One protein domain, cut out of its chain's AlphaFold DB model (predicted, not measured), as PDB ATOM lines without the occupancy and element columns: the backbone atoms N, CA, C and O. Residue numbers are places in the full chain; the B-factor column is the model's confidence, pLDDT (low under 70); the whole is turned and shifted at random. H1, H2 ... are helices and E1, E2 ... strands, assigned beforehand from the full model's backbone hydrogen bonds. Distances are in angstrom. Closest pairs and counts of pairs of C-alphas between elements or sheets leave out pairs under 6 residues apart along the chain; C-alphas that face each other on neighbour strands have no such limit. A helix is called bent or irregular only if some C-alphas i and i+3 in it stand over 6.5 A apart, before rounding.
ATOM      1  N   VAL A  17     139.129  98.750  68.979       88.25
ATOM      2  CA  VAL A  17     139.069 100.107  69.531       88.25
ATOM      3  C   VAL A  17     138.681  99.997  70.998       88.25
ATOM      4  O   VAL A  17     137.634  99.438  71.318       88.25
ATOM      5  N   GLU A  18     139.517 100.518  71.889       92.12
ATOM      6  CA  GLU A  18     139.257 100.511  73.328       92.12
ATOM      7  C   GLU A  18     138.834 101.899  73.812       92.12
ATOM      8  O   GLU A  18     139.367 102.922  73.387       92.12
ATOM      9  N   SER A  19     137.872 101.932  74.728       93.31
ATOM     10  CA  SER A  19     137.480 103.145  75.445       93.31
ATOM     11  C   SER A  19     137.243 102.831  76.917       93.31
ATOM     12  O   SER A  19     136.914 101.700  77.273       93.31
ATOM     13  N   ASN A  20     137.429 103.826  77.780       95.06
ATOM     14  CA  ASN A  20     137.226 103.693  79.217       95.06
ATOM     15  C   ASN A  20     136.041 104.553  79.642       95.06
ATOM     16  O   ASN A  20     135.990 105.743  79.337       95.06
ATOM     17  N   VAL A  21     135.107 103.950  80.371       95.12
ATOM     18  CA  VAL A  21     133.933 104.624  80.916       95.12
ATOM     19  C   VAL A  21     134.062 104.645  82.426       95.12
ATOM     20  O   VAL A  21     134.043 103.600  83.077       95.12
ATOM     21  N   LYS A  22     134.197 105.841  82.999       96.00
ATOM     22  CA  LYS A  22     134.174 106.010  84.450       96.00
ATOM     23  C   LYS A  22     132.734 105.860  84.938       96.00
ATOM     24  O   LYS A  22     131.855 106.590  84.487       96.00
ATOM     25  N   THR A  23     132.505 104.922  85.847       94.69
ATOM     26  CA  THR A  23     131.213 104.725  86.517       94.69
ATOM     27  C   THR A  23     131.335 105.069  88.002       94.69
ATOM     28  O   THR A  23     132.384 105.548  88.438       94.69
ATOM     29  N   ALA A  24     130.265 104.869  88.775       94.12
ATOM     30  CA  ALA A  24     130.308 105.077  90.220       94.12
ATOM     31  C   ALA A  24     131.141 103.998  90.931       94.12
ATOM     32  O   ALA A  24     131.838 104.317  91.891       94.12
ATOM     33  N   ASP A  25     131.099 102.753  90.438       92.19
ATOM     34  CA  ASP A  25     131.763 101.615  91.092       92.19
ATOM     35  C   ASP A  25     133.226 101.479  90.649       92.19
ATOM     36  O   ASP A  25     134.125 101.344  91.475       92.19
ATOM     37  N   CYS A  26     133.484 101.531  89.336       91.75
ATOM     38  CA  CYS A  26     134.839 101.493  88.785       91.75
ATOM     39  C   CYS A  26     134.923 102.019  87.344       91.75
ATOM     40  O   CYS A  26     133.966 102.558  86.778       91.75
ATOM     41  N   THR A  27     136.096 101.876  86.733       94.62
ATOM     42  CA  THR A  27     136.276 102.102  85.300       94.62
ATOM     43  C   THR A  27     135.900 100.834  84.547       94.62
ATOM     44  O   THR A  27     136.439  99.761  84.806       94.62
ATOM     45  N   VAL A  28     134.981 100.959  83.593       96.56
ATOM     46  CA  VAL A  28     134.627  99.878  82.675       96.56
ATOM     47  C   VAL A  28     135.346 100.120  81.363       96.56
ATOM     48  O   VAL A  28     135.114 101.133  80.698       96.56
ATOM     49  N   ARG A  29     136.195  99.177  80.960       96.38
ATOM     50  CA  ARG A  29     136.776  99.195  79.621       96.38
ATOM     51  C   ARG A  29     135.791  98.588  78.622       96.38
ATOM     52  O   ARG A  29     135.204  97.538  78.877       96.38
ATOM     53  N   ILE A  30     135.604  99.244  77.484       95.69
ATOM     54  CA  ILE A  30     134.776  98.770  76.374       95.69
ATOM     55  C   ILE A  30     135.695  98.477  75.189       95.69
ATOM     56  O   ILE A  30     136.311  99.390  74.640       95.69
ATOM     57  N   GLU A  31     135.771  97.204  74.802       95.00
ATOM     58  CA  GLU A  31     136.472  96.743  73.598       95.00
ATOM     59  C   GLU A  31     135.468  96.689  72.437       95.00
ATOM     60  O   GLU A  31     134.465  95.977  72.526       95.00
ATOM     61  N   ALA A  32     135.722  97.406  71.344       93.62
ATOM     62  CA  ALA A  32     134.910  97.382  70.133       93.62
ATOM     63  C   ALA A  32     135.669  96.699  68.989       93.62
ATOM     64  O   ALA A  32     136.747  97.133  68.590       93.62
ATOM     65  N   LEU A  33     135.078  95.637  68.448       91.50
ATOM     66  CA  LEU A  33     135.544  94.926  67.265       91.50
ATOM     67  C   LEU A  33     134.604  95.274  66.114       91.50
ATOM     68  O   LEU A  33     133.456  94.817  66.061       91.50
ATOM     69  N   VAL A  34     135.091  96.112  65.201       86.12
ATOM     70  CA  VAL A  34     134.328  96.590  64.045       86.12
ATOM     71  C   VAL A  34     135.052  96.163  62.776       86.12
ATOM     72  O   VAL A  34     136.077  96.722  62.406       86.12
ATOM     73  N   GLU A  35     134.501  95.153  62.109       86.06
ATOM     74  CA  GLU A  35     135.020  94.625  60.847       86.06
ATOM     75  C   GLU A  35     134.005  94.874  59.726       86.06
ATOM     76  O   GLU A  35     132.789  94.736  59.919       86.06
ATOM     77  N   ALA A  36     134.493  95.255  58.544       81.50
ATOM     78  CA  ALA A  36     133.643  95.479  57.382       81.50
ATOM     79  C   ALA A  36     132.839  94.210  57.042       81.50
ATOM     80  O   ALA A  36     133.357  93.098  57.071       81.50
ATOM     81  N   GLY A  37     131.546  94.371  56.753       83.25
ATOM     82  CA  GLY A  37     130.651  93.249  56.443       83.25
ATOM     83  C   GLY A  37     130.234  92.385  57.641       83.25
ATOM     84  O   GLY A  37     129.402  91.497  57.471       83.25
ATOM     85  N   ARG A  38     130.735  92.649  58.857       89.00
ATOM     86  CA  ARG A  38     130.317  91.943  60.078       89.00
ATOM     87  C   ARG A  38     129.471  92.822  60.991       89.00
ATOM     88  O   ARG A  38     129.441  94.053  60.884       89.00
ATOM     89  N   ARG A  39     128.739  92.166  61.894       92.62
ATOM     90  CA  ARG A  39     128.013  92.836  62.974       92.62
ATOM     91  C   ARG A  39     129.030  93.374  63.991       92.62
ATOM     92  O   ARG A  39     129.828  92.574  64.477       92.62
ATOM     93  N   PRO A  40     129.000  94.675  64.334       94.06
ATOM     94  CA  PRO A  40     129.855  95.232  65.377       94.06
ATOM     95  C   PRO A  40     129.687  94.479  66.695       94.06
ATOM     96  O   PRO A  40     128.558  94.201  67.117       94.06
ATOM     97  N   TYR A  41     130.805  94.163  67.339       94.62
ATOM     98  CA  TYR A  41     130.832  93.474  68.619       94.62
ATOM     99  C   TYR A  41     131.502  94.348  69.676       94.62
ATOM    100  O   TYR A  41     132.622  94.809  69.488       94.62
ATOM    101  N   TYR A  42     130.813  94.550  70.792       95.94
ATOM    102  CA  TYR A  42     131.280  95.322  71.932       95.94
ATOM    103  C   TYR A  42     131.400  94.402  73.139       95.94
ATOM    104  O   TYR A  42     130.469  93.651  73.428       95.94
ATOM    105  N   ARG A  43     132.510  94.459  73.870       96.44
ATOM    106  CA  ARG A  43     132.703  93.703  75.111       96.44
ATOM    107  C   ARG A  43     132.899  94.655  76.281       96.44
ATOM    108  O   ARG A  43     133.796  95.492  76.248       96.44
ATOM    109  N   LEU A  44     132.092  94.475  77.322       97.12
ATOM    110  CA  LEU A  44     132.280  95.135  78.608       97.12
ATOM    111  C   LEU A  44     133.350  94.385  79.414       97.12
ATOM    112  O   LEU A  44     133.312  93.158  79.533       97.12
ATOM    113  N   ARG A  45     134.316  95.127  79.953       96.50
ATOM    114  CA  ARG A  45     135.424  94.635  80.780       96.50
ATOM    115  C   ARG A  45     135.471  95.432  82.086       96.50
ATOM    116  O   ARG A  45     136.293  96.342  82.207       96.50
ATOM    117  N   PRO A  46     134.566  95.157  83.036       95.81
ATOM    118  CA  PRO A  46     134.707  95.707  84.373       95.81
ATOM    119  C   PRO A  46     135.885  95.023  85.086       95.81
ATOM    120  O   PRO A  46     136.097  93.819  84.936       95.81
ATOM    121  N   GLU A  47     136.648  95.793  85.858       90.38
ATOM    122  CA  GLU A  47     137.702  95.281  86.755       90.38
ATOM    123  C   GLU A  47     137.177  95.038  88.181       90.38
ATOM    124  O   GLU A  47     137.921  94.638  89.071       90.38
ATOM    125  N   CYS A  48     135.882  95.281  88.391       93.25
ATOM    126  CA  CYS A  48     135.187  95.205  89.666       93.25
ATOM    127  C   CYS A  48     133.799  94.565  89.502       93.25
ATOM    128  O   CYS A  48     133.339  94.329  88.382       93.25
ATOM    129  N   GLU A  49     133.113  94.330  90.620       96.25
ATOM    130  CA  GLU A  49     131.674  94.070  90.604       96.25
ATOM    131  C   GLU A  49     130.910  95.346  90.230       96.25
ATOM    132  O   GLU A  49     131.074  96.396  90.850       96.25
ATOM    133  N   LEU A  50     130.069  95.256  89.203       96.81
ATOM    134  CA  LEU A  50     129.365  96.387  88.626       96.81
ATOM    135  C   LEU A  50     127.907  96.412  89.093       96.81
ATOM    136  O   LEU A  50     127.142  95.469  88.858       96.81
ATOM    137  N   SER A  51     127.488  97.520  89.702       97.19
ATOM    138  CA  SER A  51     126.085  97.736  90.053       97.19
ATOM    139  C   SER A  51     125.212  97.882  88.804       97.19
ATOM    140  O   SER A  51     125.683  98.110  87.679       97.19
ATOM    141  N   ARG A  52     123.892  97.804  88.995       97.12
ATOM    142  CA  ARG A  52     122.926  98.014  87.909       97.12
ATOM    143  C   ARG A  52     123.047  99.414  87.310       97.12
ATOM    144  O   ARG A  52     123.006  99.557  86.092       97.12
ATOM    145  N   ALA A  53     123.238 100.429  88.154       96.75
ATOM    146  CA  ALA A  53     123.387 101.816  87.721       96.75
ATOM    147  C   ALA A  53     124.651 102.001  86.870       96.75
ATOM    148  O   ALA A  53     124.567 102.511  85.756       96.75
ATOM    149  N   SER A  54     125.802 101.503  87.329       97.12
ATOM    150  CA  SER A  54     127.049 101.570  86.557       97.12
ATOM    151  C   SER A  54     126.993 100.751  85.266       97.12
ATOM    152  O   SER A  54     127.564 101.159  84.252       97.12
ATOM    153  N   THR A  55     126.252  99.637  85.260       97.12
ATOM    154  CA  THR A  55     125.999  98.871  84.031       97.12
ATOM    155  C   THR A  55     125.214  99.696  83.014       97.12
ATOM    156  O   THR A  55     125.580  99.720  81.840       97.12
ATOM    157  N   LEU A  56     124.168 100.407  83.449       96.31
ATOM    158  CA  LEU A  56     123.400 101.305  82.582       96.31
ATOM    159  C   LEU A  56     124.283 102.429  82.030       96.31
ATOM    160  O   LEU A  56     124.282 102.638  80.822       96.31
ATOM    161  N   THR A  57     125.119 103.056  82.863       95.88
ATOM    162  CA  THR A  57     126.085 104.078  82.421       95.88
ATOM    163  C   THR A  57     127.032 103.552  81.337       95.88
ATOM    164  O   THR A  57     127.251 104.215  80.322       95.88
ATOM    165  N   ALA A  58     127.577 102.343  81.509       95.62
ATOM    166  CA  ALA A  58     128.451 101.723  80.511       95.62
ATOM    167  C   ALA A  58     127.705 101.405  79.201       95.62
ATOM    168  O   ALA A  58     128.235 101.627  78.108       95.62
ATOM    169  N   LEU A  59     126.460 100.927  79.291       95.50
ATOM    170  CA  LEU A  59     125.613 100.672  78.123       95.50
ATOM    171  C   LEU A  59     125.202 101.967  77.407       95.50
ATOM    172  O   LEU A  59     125.118 101.972  76.180       95.50
ATOM    173  N   ASP A  60     124.988 103.066  78.127       93.75
ATOM    174  CA  ASP A  60     124.683 104.374  77.539       93.75
ATOM    175  C   ASP A  60     125.878 104.929  76.755       93.75
ATOM    176  O   ASP A  60     125.718 105.363  75.613       93.75
ATOM    177  N   ALA A  61     127.096 104.817  77.295       92.38
ATOM    178  CA  ALA A  61     128.319 105.171  76.571       92.38
ATOM    179  C   ALA A  61     128.504 104.327  75.292       92.38
ATOM    180  O   ALA A  61     128.891 104.837  74.233       92.38
ATOM    181  N   LEU A  62     128.155 103.039  75.352       90.75
ATOM    182  CA  LEU A  62     128.121 102.170  74.177       90.75
ATOM    183  C   LEU A  62     127.091 102.658  73.149       90.75
ATOM    184  O   LEU A  62     127.384 102.674  71.959       90.75
ATOM    185  N   ARG A  63     125.898 103.105  73.564       88.12
ATOM    186  CA  ARG A  63     124.876 103.615  72.629       88.12
ATOM    187  C   ARG A  63     125.339 104.847  71.855       88.12
ATOM    188  O   ARG A  63     124.990 104.954  70.685       88.12
ATOM    189  N   VAL A  64     126.118 105.734  72.480       85.88
ATOM    190  CA  VAL A  64     126.675 106.934  71.827       85.88
ATOM    191  C   VAL A  64     127.709 106.567  70.756       85.88
ATOM    192  O   VAL A  64     127.789 107.226  69.725       85.88
ATOM    193  N   SER A  65     128.487 105.506  70.982       82.88
ATOM    194  CA  SER A  65     129.553 105.056  70.072       82.88
ATOM    195  C   SER A  65     129.097 104.021  69.037       82.88
ATOM    196  O   SER A  65     129.752 103.833  68.011       82.88
ATOM    197  N   ALA A  66     127.986 103.330  69.289       85.25
ATOM    198  CA  ALA A  66     127.482 102.291  68.408       85.25
ATOM    199  C   ALA A  66     126.793 102.873  67.166       85.25
ATOM    200  O   ALA A  66     126.010 103.817  67.280       85.25
ATOM    201  N   PRO A  67     126.989 102.271  65.977       82.81
ATOM    202  CA  PRO A  67     126.334 102.745  64.770       82.81
ATOM    203  C   PRO A  67     124.811 102.692  64.926       82.81
ATOM    204  O   PRO A  67     124.218 101.667  65.304       82.81
ATOM    205  N   ALA A  68     124.173 103.820  64.621       82.75
ATOM    206  CA  ALA A  68     122.726 103.912  64.527       82.75
ATOM    207  C   ALA A  68     122.212 103.008  63.393       82.75
ATOM    208  O   ALA A  68     122.911 102.755  62.411       82.75
ATOM    209  N   GLY A  69     120.996 102.478  63.541       86.50
ATOM    210  CA  GLY A  69     120.337 101.712  62.476       86.50
ATOM    211  C   GLY A  69     120.914 100.318  62.188       86.50
ATOM    212  O   GLY A  69     120.399  99.627  61.315       86.50
ATOM    213  N   ARG A  70     121.942  99.861  62.915       90.88
ATOM    214  CA  ARG A  70     122.540  98.528  62.730       90.88
ATOM    215  C   ARG A  70     122.339  97.632  63.942       90.88
ATOM    216  O   ARG A  70     122.324  98.104  65.084       90.88
ATOM    217  N   GLU A  71     122.230  96.331  63.679       95.50
ATOM    218  CA  GLU A  71     122.383  95.328  64.727       95.50
ATOM    219  C   GLU A  71     123.795  95.378  65.309       95.50
ATOM    220  O   GLU A  71     124.765  95.615  64.586       95.50
ATOM    221  N   ILE A  72     123.907  95.123  66.608       95.62
ATOM    222  CA  ILE A  72     125.171  95.039  67.339       95.62
ATOM    223  C   ILE A  72     125.135  93.844  68.292       95.62
ATOM    224  O   ILE A  72     124.065  93.420  68.722       95.62
ATOM    225  N   SER A  73     126.299  93.305  68.637       97.00
ATOM    226  CA  SER A  73     126.449  92.320  69.709       97.00
ATOM    227  C   SER A  73     127.135  92.958  70.911       97.00
ATOM    228  O   SER A  73     128.151  93.624  70.746       97.00
ATOM    229  N   VAL A  74     126.614  92.724  72.112       97.69
ATOM    230  CA  VAL A  74     127.195  93.185  73.378       97.69
ATOM    231  C   VAL A  74     127.518  91.972  74.243       97.69
ATOM    232  O   VAL A  74     126.625  91.203  74.584       97.69
ATOM    233  N   GLY A  75     128.792  91.775  74.569       98.06
ATOM    234  CA  GLY A  75     129.274  90.738  75.472       98.06
ATOM    235  C   GLY A  75     129.497  91.299  76.870       98.06
ATOM    236  O   GLY A  75     130.285  92.227  77.043       98.06
ATOM    237  N   PHE A  76     128.847  90.706  77.867       98.25
ATOM    238  CA  PHE A  76     129.024  91.057  79.279       98.25
ATOM    239  C   PHE A  76     130.198  90.304  79.915       98.25
ATOM    240  O   PHE A  76     130.687  90.694  80.971       98.25
ATOM    241  N   GLY A  77     130.666  89.226  79.275       97.31
ATOM    242  CA  GLY A  77     131.582  88.288  79.913       97.31
ATOM    243  C   GLY A  77     130.836  87.459  80.954       97.31
ATOM    244  O   GLY A  77     129.715  87.034  80.689       97.31
ATOM    245  N   ARG A  78     131.465  87.207  82.107       97.81
ATOM    246  CA  ARG A  78     130.862  86.463  83.224       97.81
ATOM    247  C   ARG A  78     129.938  87.383  84.018       97.81
ATOM    248  O   ARG A  78     130.385  88.441  84.461       97.81
ATOM    249  N   ILE A  79     128.682  86.988  84.205       98.06
ATOM    250  CA  ILE A  79     127.701  87.825  84.908       98.06
ATOM    251  C   ILE A  79     127.930  87.889  86.423       98.06
ATOM    252  O   ILE A  79     127.377  88.777  87.050       98.06
ATOM    253  N   VAL A  80     128.784  87.032  87.004       97.00
ATOM    254  CA  VAL A  80     129.212  87.163  88.414       97.00
ATOM    255  C   VAL A  80     129.851  88.524  88.718       97.00
ATOM    256  O   VAL A  80     129.770  89.003  89.840       97.00
ATOM    257  N   LEU A  81     130.417  89.197  87.708       97.56
ATOM    258  CA  LEU A  81     130.904  90.578  87.826       97.56
ATOM    259  C   LEU A  81     129.767  91.616  87.863       97.56
ATOM    260  O   LEU A  81     130.027  92.810  87.890       97.56
ATOM    261  N   TYR A  82     128.509  91.182  87.834       97.69
ATOM    262  CA  TYR A  82     127.305  92.004  87.855       97.69
ATOM    263  C   TYR A  82     126.341  91.387  88.881       97.69
ATOM    264  O   TYR A  82     125.358  90.754  88.488       97.69
ATOM    265  N   PRO A  83     126.593  91.535  90.197       96.62
ATOM    266  CA  PRO A  83     125.860  90.791  91.229       96.62
ATOM    267  C   PRO A  83     124.335  90.914  91.123       96.62
ATOM    268  O   PRO A  83     123.611  89.938  91.287       96.62
ATOM    269  N   TRP A  84     123.834  92.090  90.737       96.75
ATOM    270  CA  TRP A  84     122.405  92.322  90.503       96.75
ATOM    271  C   TRP A  84     121.820  91.448  89.374       96.75
ATOM    272  O   TRP A  84     120.663  91.037  89.454       96.75
ATOM    273  N   LEU A  85     122.600  91.147  88.329       97.81
ATOM    274  CA  LEU A  85     122.197  90.291  87.211       97.81
ATOM    275  C   LEU A  85     122.263  88.811  87.603       97.81
ATOM    276  O   LEU A  85     121.389  88.044  87.205       97.81
ATOM    277  N   SER A  86     123.246  88.424  88.420       97.88
ATOM    278  CA  SER A  86     123.279  87.106  89.066       97.88
ATOM    279  C   SER A  86     122.037  86.872  89.932       97.88
ATOM    280  O   SER A  86     121.380  85.841  89.786       97.88
ATOM    281  N   SER A  87     121.656  87.847  90.766       96.62
ATOM    282  CA  SER A  87     120.435  87.771  91.583       96.62
ATOM    283  C   SER A  87     119.166  87.747  90.729       96.62
ATOM    284  O   SER A  87     118.247  86.980  91.017       96.62
ATOM    285  N   LEU A  88     119.105  88.546  89.654       97.19
ATOM    286  CA  LEU A  88     118.003  88.489  88.687       97.19
ATOM    287  C   LEU A  88     117.878  87.086  88.084       97.19
ATOM    288  O   LEU A  88     116.789  86.520  88.087       97.19
ATOM    289  N   LEU A  89     118.982  86.505  87.609       98.00
ATOM    290  CA  LEU A  89     118.980  85.179  86.999       98.00
ATOM    291  C   LEU A  89     118.481  84.099  87.970       98.00
ATOM    292  O   LEU A  89     117.619  83.297  87.603       98.00
ATOM    293  N   ALA A  90     118.983  84.103  89.205       97.62
ATOM    294  CA  ALA A  90     118.571  83.150  90.226       97.62
ATOM    295  C   ALA A  90     117.074  83.287  90.564       97.62
ATOM    296  O   ALA A  90     116.362  82.283  90.632       97.62
ATOM    297  N   ARG A  91     116.576  84.523  90.707       95.88
ATOM    298  CA  ARG A  91     115.160  84.826  90.980       95.88
ATOM    299  C   ARG A  91     114.232  84.406  89.840       95.88
ATOM    300  O   ARG A  91     113.176  83.824  90.082       95.88
ATOM    301  N   GLU A  92     114.614  84.686  88.600       96.06
ATOM    302  CA  GLU A  92     113.842  84.279  87.422       96.06
ATOM    303  C   GLU A  92     113.792  82.746  87.317       96.06
ATOM    304  O   GLU A  92     112.740  82.166  87.053       96.06
ATOM    305  N   ALA A  93     114.909  82.062  87.594       96.62
ATOM    306  CA  ALA A  93     114.980  80.606  87.536       96.62
ATOM    307  C   ALA A  93     114.199  79.931  88.671       96.62
ATOM    308  O   ALA A  93     113.581  78.892  88.442       96.62
ATOM    309  N   SER A  94     114.176  80.525  89.869       95.06
ATOM    310  CA  SER A  94     113.409  80.000  91.005       95.06
ATOM    311  C   SER A  94     111.903  80.043  90.778       95.06
ATOM    312  O   SER A  94     111.174  79.201  91.296       95.06
ATOM    313  N   SER A  95     111.434  80.959  89.934       93.19
ATOM    314  CA  SER A  95     110.024  81.057  89.550       93.19
ATOM    315  C   SER A  95     109.701  80.292  88.257       93.19
ATOM    316  O   SER A  95     108.541  80.220  87.851       93.19
ATOM    317  N   ALA A  96     110.704  79.709  87.589       95.31
ATOM    318  CA  ALA A  96     110.532  79.065  86.295       95.31
ATOM    319  C   ALA A  96     110.190  77.568  86.449       95.31
ATOM    320  O   ALA A  96     111.053  76.774  86.829       95.31
ATOM    321  N   PRO A  97     108.988  77.108  86.042       94.62
ATOM    322  CA  PRO A  97     108.585  75.705  86.205       94.62
ATOM    323  C   PRO A  97     109.453  74.725  85.401       94.62
ATOM    324  O   PRO A  97     109.525  73.538  85.720       94.62
ATOM    325  N   GLY A  98     110.128  75.214  84.357       96.94
ATOM    326  CA  GLY A  98     111.046  74.423  83.543       96.94
ATOM    327  C   GLY A  98     112.419  74.184  84.178       96.94
ATOM    328  O   GLY A  98     113.213  73.464  83.574       96.94
ATOM    329  N   TRP A  99     112.710  74.752  85.352       97.75
ATOM    330  CA  TRP A  99     113.934  74.481  86.107       97.75
ATOM    331  C   TRP A  99     113.707  73.371  87.142       97.75
ATOM    332  O   TRP A  99     112.679  73.321  87.821       97.75
ATOM    333  N   ASP A 100     114.663  72.454  87.252       97.62
ATOM    334  CA  ASP A 100     114.730  71.445  88.302       97.62
ATOM    335  C   ASP A 100     115.743  71.896  89.358       97.62
ATOM    336  O   ASP A 100     116.956  71.732  89.206       97.62
ATOM    337  N   ALA A 101     115.228  72.474  90.441       96.81
ATOM    338  CA  ALA A 101     116.047  73.018  91.516       96.81
ATOM    339  C   ALA A 101     116.776  71.937  92.335       96.81
ATOM    340  O   ALA A 101     117.771  72.238  92.981       96.81
ATOM    341  N   ALA A 102     116.337  70.675  92.305       96.81
ATOM    342  CA  ALA A 102     117.066  69.601  92.981       96.81
ATOM    343  C   ALA A 102     118.319  69.202  92.190       96.81
ATOM    344  O   ALA A 102     119.348  68.867  92.771       96.81
ATOM    345  N   ARG A 103     118.237  69.255  90.855       97.31
ATOM    346  CA  ARG A 103     119.336  68.883  89.951       97.31
ATOM    347  C   ARG A 103     120.214  70.058  89.531       97.31
ATOM    348  O   ARG A 103     121.307  69.825  89.025       97.31
ATOM    349  N   GLY A 104     119.736  71.292  89.686       97.62
ATOM    350  CA  GLY A 104     120.413  72.478  89.163       97.62
ATOM    351  C   GLY A 104     120.463  72.492  87.637       97.62
ATOM    352  O   GLY A 104     121.459  72.913  87.058       97.62
ATOM    353  N   LEU A 105     119.419  71.985  86.978       98.38
ATOM    354  CA  LEU A 105     119.359  71.852  85.523       98.38
ATOM    355  C   LEU A 105     117.942  72.121  85.003       98.38
ATOM    356  O   LEU A 105     116.972  71.985  85.750       98.38
ATOM    357  N   PRO A 106     117.770  72.440  83.711       98.19
ATOM    358  CA  PRO A 106     116.451  72.444  83.098       98.19
ATOM    359  C   PRO A 106     115.825  71.048  83.143       98.19
ATOM    360  O   PRO A 106     116.497  70.040  82.923       98.19
ATOM    361  N   ARG A 107     114.504  70.983  83.318       97.88
ATOM    362  CA  ARG A 107     113.741  69.733  83.174       97.88
ATOM    363  C   ARG A 107     113.834  69.166  81.756       97.88
ATOM    364  O   ARG A 107     113.728  67.958  81.575       97.88
ATOM    365  N   GLN A 108     114.002  70.038  80.757       96.00
ATOM    366  CA  GLN A 108     114.151  69.684  79.347       96.00
ATOM    367  C   GLN A 108     115.148  70.613  78.639       96.00
ATOM    368  O   GLN A 108     115.124  71.833  78.829       96.00
ATOM    369  N   GLY A 109     115.960  70.037  77.751       95.00
ATOM    370  CA  GLY A 109     116.944  70.761  76.945       95.00
ATOM    371  C   GLY A 109     118.239  71.093  77.692       95.00
ATOM    372  O   GLY A 109     118.539  70.513  78.728       95.00
ATOM    373  N   HIS A 110     119.012  72.022  77.127       96.50
ATOM    374  CA  HIS A 110     120.339  72.418  77.615       96.50
ATOM    375  C   HIS A 110     120.260  73.692  78.475       96.50
ATOM    376  O   HIS A 110     119.516  74.621  78.141       96.50
ATOM    377  N   GLU A 111     121.049  73.770  79.546       97.31
ATOM    378  CA  GLU A 111     121.120  74.886  80.499       97.31
ATOM    379  C   GLU A 111     121.404  76.234  79.833       97.31
ATOM    380  O   GLU A 111     120.702  77.208  80.106       97.31
ATOM    381  N   ASN A 112     122.325  76.275  78.868       98.31
ATOM    382  CA  ASN A 112     122.629  77.473  78.083       98.31
ATOM    383  C   ASN A 112     121.379  78.019  77.374       98.31
ATOM    384  O   ASN A 112     121.041  79.197  77.481       98.31
ATOM    385  N   ALA A 113     120.646  77.141  76.682       98.12
ATOM    386  CA  ALA A 113     119.445  77.522  75.944       98.12
ATOM    387  C   ALA A 113     118.292  77.907  76.882       98.12
ATOM    388  O   ALA A 113     117.490  78.782  76.552       98.12
ATOM    389  N   PHE A 114     118.191  77.259  78.044       98.50
ATOM    390  CA  PHE A 114     117.204  77.604  79.061       98.50
ATOM    391  C   PHE A 114     117.453  79.002  79.633       98.50
ATOM    392  O   PHE A 114     116.555  79.842  79.576       98.50
ATOM    393  N   VAL A 115     118.673  79.276  80.107       98.56
ATOM    394  CA  VAL A 115     119.052  80.573  80.689       98.56
ATOM    395  C   VAL A 115     118.938  81.698  79.659       98.56
ATOM    396  O   VAL A 115     118.398  82.758  79.969       98.56
ATOM    397  N   ALA A 116     119.340  81.455  78.408       98.62
ATOM    398  CA  ALA A 116     119.159  82.419  77.325       98.62
ATOM    399  C   ALA A 116     117.682  82.807  77.121       98.62
ATOM    400  O   ALA A 116     117.363  83.992  77.026       98.62
ATOM    401  N   ARG A 117     116.762  81.828  77.094       98.12
ATOM    402  CA  ARG A 117     115.315  82.093  76.965       98.12
ATOM    403  C   ARG A 117     114.739  82.802  78.183       98.12
ATOM    404  O   ARG A 117     113.850  83.633  78.017       98.12
ATOM    405  N   LEU A 118     115.211  82.447  79.373       97.75
ATOM    406  CA  LEU A 118     114.781  83.054  80.626       97.75
ATOM    407  C   LEU A 118     115.112  84.553  80.632       97.75
ATOM    408  O   LEU A 118     114.210  85.378  80.746       97.75
ATOM    409  N   LEU A 119     116.374  84.910  80.366       98.25
ATOM    410  CA  LEU A 119     116.812  86.306  80.274       98.25
ATOM    411  C   LEU A 119     116.114  87.061  79.138       98.25
ATOM    412  O   LEU A 119     115.668  88.186  79.336       98.25
ATOM    413  N   ALA A 120     115.952  86.441  77.963       97.31
ATOM    414  CA  ALA A 120     115.271  87.070  76.828       97.31
ATOM    415  C   ALA A 120     113.802  87.440  77.116       97.31
ATOM    416  O   ALA A 120     113.259  88.321  76.452       97.31
ATOM    417  N   ARG A 121     113.156  86.770  78.080       96.25
ATOM    418  CA  ARG A 121     111.771  87.041  78.498       96.25
ATOM    419  C   ARG A 121     111.670  87.947  79.722       96.25
ATOM    420  O   ARG A 121     110.572  88.420  79.997       96.25
ATOM    421  N   SER A 122     112.772  88.195  80.429       97.00
ATOM    422  CA  SER A 122     112.776  89.021  81.635       97.00
ATOM    423  C   SER A 122     112.608  90.507  81.278       97.00
ATOM    424  O   SER A 122     113.477  91.083  80.609       97.00
ATOM    425  N   PRO A 123     111.532  91.177  81.735       95.56
ATOM    426  CA  PRO A 123     111.352  92.611  81.512       95.56
ATOM    427  C   PRO A 123     112.457  93.448  82.170       95.56
ATOM    428  O   PRO A 123     112.896  94.458  81.616       95.56
ATOM    429  N   GLU A 124     112.941  93.006  83.335       95.62
ATOM    430  CA  GLU A 124     114.004  93.679  84.083       95.62
ATOM    431  C   GLU A 124     115.360  93.588  83.373       95.62
ATOM    432  O   GLU A 124     116.159  94.521  83.458       95.62
ATOM    433  N   PHE A 125     115.604  92.514  82.620       97.31
ATOM    434  CA  PHE A 125     116.755  92.425  81.726       97.31
ATOM    435  C   PHE A 125     116.561  93.279  80.465       97.31
ATOM    436  O   PHE A 125     117.465  94.002  80.045       97.31
ATOM    437  N   ALA A 126     115.366  93.254  79.871       95.56
ATOM    438  CA  ALA A 126     115.073  93.984  78.638       95.56
ATOM    439  C   ALA A 126     115.215  95.511  78.779       95.56
ATOM    440  O   ALA A 126     115.642  96.180  77.834       95.56
ATOM    441  N   VAL A 127     114.903  96.073  79.953       94.75
ATOM    442  CA  VAL A 127     114.991  97.524  80.205       94.75
ATOM    443  C   VAL A 127     116.422  98.075  80.097       94.75
ATOM    444  O   VAL A 127     116.599  99.251  79.781       94.75
ATOM    445  N   LEU A 128     117.451  97.231  80.255       95.31
ATOM    446  CA  LEU A 128     118.862  97.611  80.078       95.31
ATOM    447  C   LEU A 128     119.178  98.088  78.661       95.31
ATOM    448  O   LEU A 128     120.177  98.764  78.432       95.31
ATOM    449  N   PHE A 129     118.343  97.715  77.694       93.88
ATOM    450  CA  PHE A 129     118.553  97.987  76.280       93.88
ATOM    451  C   PHE A 129     117.514  98.966  75.735       93.88
ATOM    452  O   PHE A 129     117.148  98.885  74.564       93.88
ATOM    453  N   ALA A 130     117.028  99.891  76.572       85.31
ATOM    454  CA  ALA A 130     116.126 100.963  76.162       85.31
ATOM    455  C   ALA A 130     116.578 101.620  74.839       85.31
ATOM    456  O   ALA A 130     117.761 101.878  74.618       85.31
ATOM    457  N   GLY A 131     115.629 101.831  73.921       88.19
ATOM    458  CA  GLY A 131     115.897 102.332  72.564       88.19
ATOM    459  C   GLY A 131     116.363 101.276  71.550       88.19
ATOM    460  O   GLY A 131     116.397 101.553  70.354       88.19
ATOM    461  N   ARG A 132     116.661 100.047  71.983       93.38
ATOM    462  CA  ARG A 132     116.926  98.886  71.120       93.38
ATOM    463  C   ARG A 132     115.975  97.735  71.472       93.38
ATOM    464  O   ARG A 132     115.273  97.774  72.488       93.38
ATOM    465  N   ARG A 133     115.882  96.737  70.592       95.00
ATOM    466  CA  ARG A 133     115.189  95.467  70.863       95.00
ATOM    467  C   ARG A 133     116.208  94.341  70.977       95.00
ATOM    468  O   ARG A 133     117.183  94.314  70.224       95.00
ATOM    469  N   ILE A 134     115.966  93.402  71.885       97.44
ATOM    470  CA  ILE A 134     116.740  92.162  71.954       97.44
ATOM    471  C   ILE A 134     116.349  91.300  70.747       97.44
ATOM    472  O   ILE A 134     115.179  90.984  70.554       97.44
ATOM    473  N   VAL A 135     117.331  90.949  69.921       97.62
ATOM    474  CA  VAL A 135     117.185  89.988  68.816       97.62
ATOM    475  C   VAL A 135     117.411  88.579  69.342       97.62
ATOM    476  O   VAL A 135     116.623  87.675  69.078       97.62
ATOM    477  N   SER A 136     118.490  88.397  70.099       97.94
ATOM    478  CA  SER A 136     118.828  87.124  70.718       97.94
ATOM    479  C   SER A 136     119.695  87.325  71.953       97.94
ATOM    480  O   SER A 136     120.406  88.322  72.095       97.94
ATOM    481  N   VAL A 137     119.626  86.345  72.846       98.62
ATOM    482  CA  VAL A 137     120.513  86.196  73.997       98.62
ATOM    483  C   VAL A 137     121.274  84.896  73.791       98.62
ATOM    484  O   VAL A 137     120.668  83.874  73.471       98.62
ATOM    485  N   LEU A 138     122.593  84.938  73.933       98.50
ATOM    486  CA  LEU A 138     123.456  83.768  73.881       98.50
ATOM    487  C   LEU A 138     124.142  83.620  75.228       98.50
ATOM    488  O   LEU A 138     124.600  84.600  75.819       98.50
ATOM    489  N   VAL A 139     124.187  82.383  75.703       98.62
ATOM    490  CA  VAL A 139     124.695  82.042  77.023       98.62
ATOM    491  C   VAL A 139     125.578  80.812  76.911       98.62
ATOM    492  O   VAL A 139     125.223  79.864  76.216       98.62
ATOM    493  N   GLU A 140     126.699  80.818  77.621       98.50
ATOM    494  CA  GLU A 140     127.566  79.653  77.782       98.50
ATOM    495  C   GLU A 140     128.007  79.489  79.236       98.50
ATOM    496  O   GLU A 140     128.024  80.451  80.002       98.50
ATOM    497  N   LYS A 141     128.453  78.276  79.594       97.81
ATOM    498  CA  LYS A 141     129.125  77.980  80.873       97.81
ATOM    499  C   LYS A 141     128.297  78.416  82.085       97.81
ATOM    500  O   LYS A 141     128.810  79.095  82.975       97.81
ATOM    501  N   VAL A 142     127.018  78.047  82.085       98.56
ATOM    502  CA  VAL A 142     126.125  78.292  83.219       98.56
ATOM    503  C   VAL A 142     126.673  77.582  84.455       98.56
ATOM    504  O   VAL A 142     126.947  76.384  84.417       98.56
ATOM    505  N   LEU A 143     126.816  78.324  85.549       98.62
ATOM    506  CA  LEU A 143     127.140  77.795  86.866       98.62
ATOM    507  C   LEU A 143     125.945  77.948  87.799       98.62
ATOM    508  O   LEU A 143     125.189  78.922  87.725       98.62
ATOM    509  N   VAL A 144     125.818  76.988  88.711       98.50
ATOM    510  CA  VAL A 144     124.761  76.940  89.721       98.50
ATOM    511  C   VAL A 144     125.340  77.030  91.124       98.50
ATOM    512  O   VAL A 144     126.508  76.708  91.344       98.50
ATOM    513  N   ARG A 145     124.515  77.476  92.067       97.69
ATOM    514  CA  ARG A 145     124.859  77.585  93.485       97.69
ATOM    515  C   ARG A 145     123.642  77.239  94.356       97.69
ATOM    516  O   ARG A 145     122.515  77.420  93.881       97.69
ATOM    517  N   PRO A 146     123.837  76.737  95.590       97.38
ATOM    518  CA  PRO A 146     122.750  76.538  96.542       97.38
ATOM    519  C   PRO A 146     121.974  77.825  96.844       97.38
ATOM    520  O   PRO A 146     122.548  78.906  96.951       97.38
ATOM    521  N   ALA A 147     120.666  77.691  97.040       95.62
ATOM    522  CA  ALA A 147     119.735  78.763  97.364       95.62
ATOM    523  C   ALA A 147     120.134  79.518  98.636       95.62
ATOM    524  O   ALA A 147     119.952  80.728  98.702       95.62
ATOM    525  N   GLY A 148     120.716  78.823  99.619       93.62
ATOM    526  CA  GLY A 148     121.207  79.431 100.859       93.62
ATOM    527  C   GLY A 148     122.392  80.389 100.680       93.62
ATOM    528  O   GLY A 148     122.714  81.121 101.607       93.62
ATOM    529  N   GLU A 149     123.028  80.402  99.508       94.88
ATOM    530  CA  GLU A 149     124.143  81.296  99.171       94.88
ATOM    531  C   GLU A 149     123.751  82.352  98.118       94.88
ATOM    532  O   GLU A 149     124.617  83.003  97.523       94.88
ATOM    533  N   LEU A 150     122.453  82.480  97.828       93.81
ATOM    534  CA  LEU A 150     121.906  83.377  96.817       93.81
ATOM    535  C   LEU A 150     120.926  84.364  97.449       93.81
ATOM    536  O   LEU A 150     120.188  84.031  98.373       93.81
ATOM    537  N   ASP A 151     120.878  85.572  96.891       88.06
ATOM    538  CA  ASP A 151     119.895  86.592  97.256       88.06
ATOM    539  C   ASP A 151     118.555  86.312  96.553       88.06
ATOM    540  O   ASP A 151     118.196  86.915  95.537       88.06
ATOM    541  N   LEU A 152     117.857  85.287  97.041       85.94
ATOM    542  CA  LEU A 152     116.513  84.927  96.598       85.94
ATOM    543  C   LEU A 152     115.456  85.625  97.469       85.94
ATOM    544  O   LEU A 152     115.705  85.885  98.645       85.94
ATOM    545  N   PRO A 153     114.246  85.893  96.933       79.81
ATOM    546  CA  PRO A 153     113.165  86.488  97.713       79.81
ATOM    547  C   PRO A 153     112.904  85.736  99.026       79.81
ATOM    548  O   PRO A 153     112.834  84.504  99.045       79.81
ATOM    549  N   ALA A 154     112.724  86.480 100.121       74.56
ATOM    550  CA  ALA A 154     112.433  85.902 101.428       74.56
ATOM    551  C   ALA A 154     111.178  85.012 101.376       74.56
ATOM    552  O   ALA A 154     110.161  85.385 100.790       74.56
ATOM    553  N   GLY A 155     111.251  83.829 101.993       70.88
ATOM    554  CA  GLY A 155     110.153  82.858 101.980       70.88
ATOM    555  C   GLY A 155     110.019  82.061 100.679       70.88
ATOM    556  O   GLY A 155     109.004  81.389 100.496       70.88
ATOM    557  N   ALA A 156     111.013  82.106  99.782       78.19
ATOM    558  CA  ALA A 156     111.044  81.223  98.622       78.19
ATOM    559  C   ALA A 156     110.890  79.750  99.072       78.19
ATOM    560  O   ALA A 156     111.596  79.320  99.987       78.19
ATOM    561  N   PRO A 157     109.985  78.964  98.458       86.94
ATOM    562  CA  PRO A 157     109.586  77.641  98.947       86.94
ATOM    563  C   PRO A 157     110.604  76.547  98.582       86.94
ATOM    564  O   PRO A 157     110.234  75.453  98.158       86.94
ATOM    565  N   PHE A 158     111.898  76.843  98.707       90.31
ATOM    566  CA  PHE A 158     112.986  75.950  98.327       90.31
ATOM    567  C   PHE A 158     113.882  75.639  99.528       90.31
ATOM    568  O   PHE A 158     114.168  76.532 100.327       90.31
ATOM    569  N   PRO A 159     114.363  74.389  99.665       93.56
ATOM    570  CA  PRO A 159     115.388  74.082 100.654       93.56
ATOM    571  C   PRO A 159     116.675  74.855 100.333       93.56
ATOM    572  O   PRO A 159     116.974  75.110  99.168       93.56
ATOM    573  N   ALA A 160     117.484  75.164 101.351       93.81
ATOM    574  CA  ALA A 160     118.747  75.893 101.173       93.81
ATOM    575  C   ALA A 160     119.730  75.202 100.204       93.81
ATOM    576  O   ALA A 160     120.575  75.868  99.609       93.81
ATOM    577  N   SER A 161     119.604  73.884 100.019       96.12
ATOM    578  CA  SER A 161     120.397  73.074  99.088       96.12
ATOM    579  C   SER A 161     119.911  73.106  97.634       96.12
ATOM    580  O   SER A 161     120.593  72.565  96.766       96.12
ATOM    581  N   ALA A 162     118.751  73.705  97.348       97.25
ATOM    582  CA  ALA A 162     118.239  73.831  95.988       97.25
ATOM    583  C   ALA A 162     119.212  74.635  95.117       97.25
ATOM    584  O   ALA A 162     119.699  75.677  95.533       97.25
ATOM    585  N   LEU A 163     119.497  74.167  93.909       98.31
ATOM    586  CA  LEU A 163     120.496  74.736  93.015       98.31
ATOM    587  C   LEU A 163     119.846  75.652  91.979       98.31
ATOM    588  O   LEU A 163     118.969  75.226  91.221       98.31
ATOM    589  N   PHE A 164     120.330  76.889  91.889       98.12
ATOM    590  CA  PHE A 164     119.875  77.875  90.908       98.12
ATOM    591  C   PHE A 164     121.045  78.462  90.117       98.12
ATOM    592  O   PHE A 164     122.157  78.553  90.647       98.12
ATOM    593  N   PRO A 165     120.829  78.843  88.844       98.38
ATOM    594  CA  PRO A 165     121.863  79.463  88.038       98.38
ATOM    595  C   PRO A 165     122.183  80.851  88.598       98.38
ATOM    596  O   PRO A 165     121.279  81.631  88.886       98.38
ATOM    597  N   PHE A 166     123.471  81.155  88.737       98.06
ATOM    598  CA  PHE A 166     123.932  82.444  89.266       98.06
ATOM    599  C   PHE A 166     124.959  83.120  88.358       98.06
ATOM    600  O   PHE A 166     125.114  84.337  88.400       98.06
ATOM    601  N   ASP A 167     125.664  82.356  87.525       98.50
ATOM    602  CA  ASP A 167     126.674  82.888  86.621       98.50
ATOM    603  C   ASP A 167     126.612  82.197  85.263       98.50
ATOM    604  O   ASP A 167     126.189  81.048  85.146       98.50
ATOM    605  N   ALA A 168     127.022  82.922  84.232       98.56
ATOM    606  CA  ALA A 168     127.162  82.456  82.870       98.56
ATOM    607  C   ALA A 168     127.983  83.466  82.057       98.56
ATOM    608  O   ALA A 168     128.081  84.643  82.413       98.56
ATOM    609  N   GLN A 169     128.546  83.025  80.934       98.69
ATOM    610  CA  GLN A 169     129.044  83.933  79.907       98.69
ATOM    611  C   GLN A 169     127.878  84.418  79.050       98.69
ATOM    612  O   GLN A 169     127.139  83.595  78.518       98.69
ATOM    613  N   LEU A 170     127.706  85.735  78.930       98.75
ATOM    614  CA  LEU A 170     126.520  86.344  78.325       98.75
ATOM    615  C   LEU A 170     126.865  87.248  77.136       98.75
ATOM    616  O   LEU A 170     127.708  88.146  77.233       98.75
ATOM    617  N   TRP A 171     126.115  87.064  76.048       98.50
ATOM    618  CA  TRP A 171     126.087  87.944  74.884       98.50
ATOM    619  C   TRP A 171     124.655  88.279  74.491       98.50
ATOM    620  O   TRP A 171     123.764  87.433  74.537       98.50
ATOM    621  N   VAL A 172     124.439  89.508  74.038       98.50
ATOM    622  CA  VAL A 172     123.131  89.991  73.597       98.50
ATOM    623  C   VAL A 172     123.265  90.597  72.212       98.50
ATOM    624  O   VAL A 172     124.122  91.448  71.979       98.50
ATOM    625  N   VAL A 173     122.421  90.165  71.281       97.88
ATOM    626  CA  VAL A 173     122.275  90.811  69.976       97.88
ATOM    627  C   VAL A 173     121.143  91.820  70.071       97.88
ATOM    628  O   VAL A 173     120.032  91.485  70.483       97.88
ATOM    629  N   LEU A 174     121.428  93.057  69.687       97.19
ATOM    630  CA  LEU A 174     120.512  94.185  69.770       97.19
ATOM    631  C   LEU A 174     120.280  94.760  68.382       97.19
ATOM    632  O   LEU A 174     121.241  95.063  67.680       97.19
ATOM    633  N   ALA A 175     119.022  94.985  68.026       95.50
ATOM    634  CA  ALA A 175     118.629  95.705  66.819       95.50
ATOM    635  C   ALA A 175     118.066  97.088  67.177       95.50
ATOM    636  O   ALA A 175     117.610  97.288  68.311       95.50
ATOM    637  N   PRO A 176     118.067  98.044  66.233       92.81
ATOM    638  CA  PRO A 176     117.215  99.226  66.333       92.81
ATOM    639  C   PRO A 176     115.758  98.822  66.609       92.81
ATOM    640  O   PRO A 176     115.331  97.735  66.200       92.81
ATOM    641  N   ARG A 177     115.035  99.668  67.347       87.31
ATOM    642  CA  ARG A 177     113.585  99.520  67.507       87.31
ATOM    643  C   ARG A 177     112.844  99.899  66.236       87.31
ATOM    644  O   ARG A 177     113.343 100.798  65.526       87.31
TER     645      ARG A 177
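What this domain is: This is residues 17 to 177 of the 177 residues of an uncharacterized protein of Betaproteobacteria bacterium SG8_39 (UniProt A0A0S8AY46). One twisted sheet of six strands makes a long wall, with helices along it: it curls round H1 at the end built of E1, E2 and E3, and toward its other end H3 packs on the long bent hairpin of E5 and E6 while H2 crosses over E6. The short helix H4 lies between H1 and H3. The 161 printed residues hold four named helices and six named strands, along the chain E1 E2 E3 H1 E4 H2 H3 H4 E5 E6; the sheet's order is E1 E2 E3 E4 E6 E5, mixed, and the class is mixed, helices and strands. The whole is compact, with a radius of gyration of the C-alphas of 16.2 A, and only just elongated, spanning 49 by 32 by 23 A.

How they stand to each other: E1, residues 17 to 22, is an edge strand and forms a hairpin with E2, residues 27 to 33; N 19 and O 30 are 3.0 A apart, within hydrogen-bond range. E2 forms a second hairpin with E3, residues 41 to 46, with N 31 and O 43 at 3.0 A, and E1 E2 E3 are a meander, each strand the antiparallel neighbour of the one before. H1, residues 52 to 65, is on the sheet, which curls round it; its closest C-alphas to E1 are those of Ala 58 and Val 21, 6.2 A. E4, residues 72 to 78, is parallel to E3, at 30 degrees, with N 44 and O 75 at 2.9 A. E3, H1 and E4 are a strand-helix-strand unit, two parallel neighbour strands with a helix between, and its crossover is right-handed. H2, residues 83 to 94, is on the sheet at a height of 7.1 A, over E6, residues 163 to 176, and runs across the strands at 74 degrees on the local plane; the closest C-alphas are those of Ser 86 and Phe 166, 4.7 A. H3, residues 111 to 121, touches H2 with residues 89 to 93 of H2 alone, about perpendicular at 80 degrees; the closest C-alphas are those of Glu 92 and Leu 118, 7.0 A. H4, residues 123 to 129, only just touches H1, with 3 pairs of C-alphas within 8 A, made by residues 56 to 59 of H1 alone; the closest are those of Leu 56 and Leu 128, 6.4 A. H1, H3 and H4 are on one face of the sheet, two layers, a sheet and helices. E5, residues 132 to 146, is the other edge strand; the C-alphas of Asn 112 in H3 and Val 139 in E5 are the closest of that pair, 5.1 A. E6 is antiparallel to E4, with N 74 and O 172 at 2.8 A, and forms a hairpin with E5, with N 138 and O 171 at 2.8 A. H1 and H3 are apart. In H1, H2 and H3 every O i to N i+4 pair is within hydrogen-bond range; in H4 1 of 3 is, beside 3 of 4 O i to N i+3 pairs.

Where its parts are: E1 begins at C-alpha 17, (139.069, 100.107, 69.531). E2 is 19.4 A long, E4 18.9 A, H1 20.3 A, H2 16.5 A and H3 15.5 A. E5 is 34.3 A long and bends by 75 degrees at residue 141. E6 is 36.4 A long, bends by 63 degrees at residue 169 and ends at C-alpha 176, (117.215, 99.226, 66.333).

The domain as a whole: The C-alphas of Ala 36 and Gly 155 are the two farthest apart, 52.0 A. The long links are H2 to H3 and E5 to E6, 16 residues each; in the first, residues 99 to 100 pair antiparallel with residues 105 to 106. The printed part has no cut and ends at the chain's last residue, Arg 177. The mean pLDDT of the printed part is 94.5, and no printed residue is under 70.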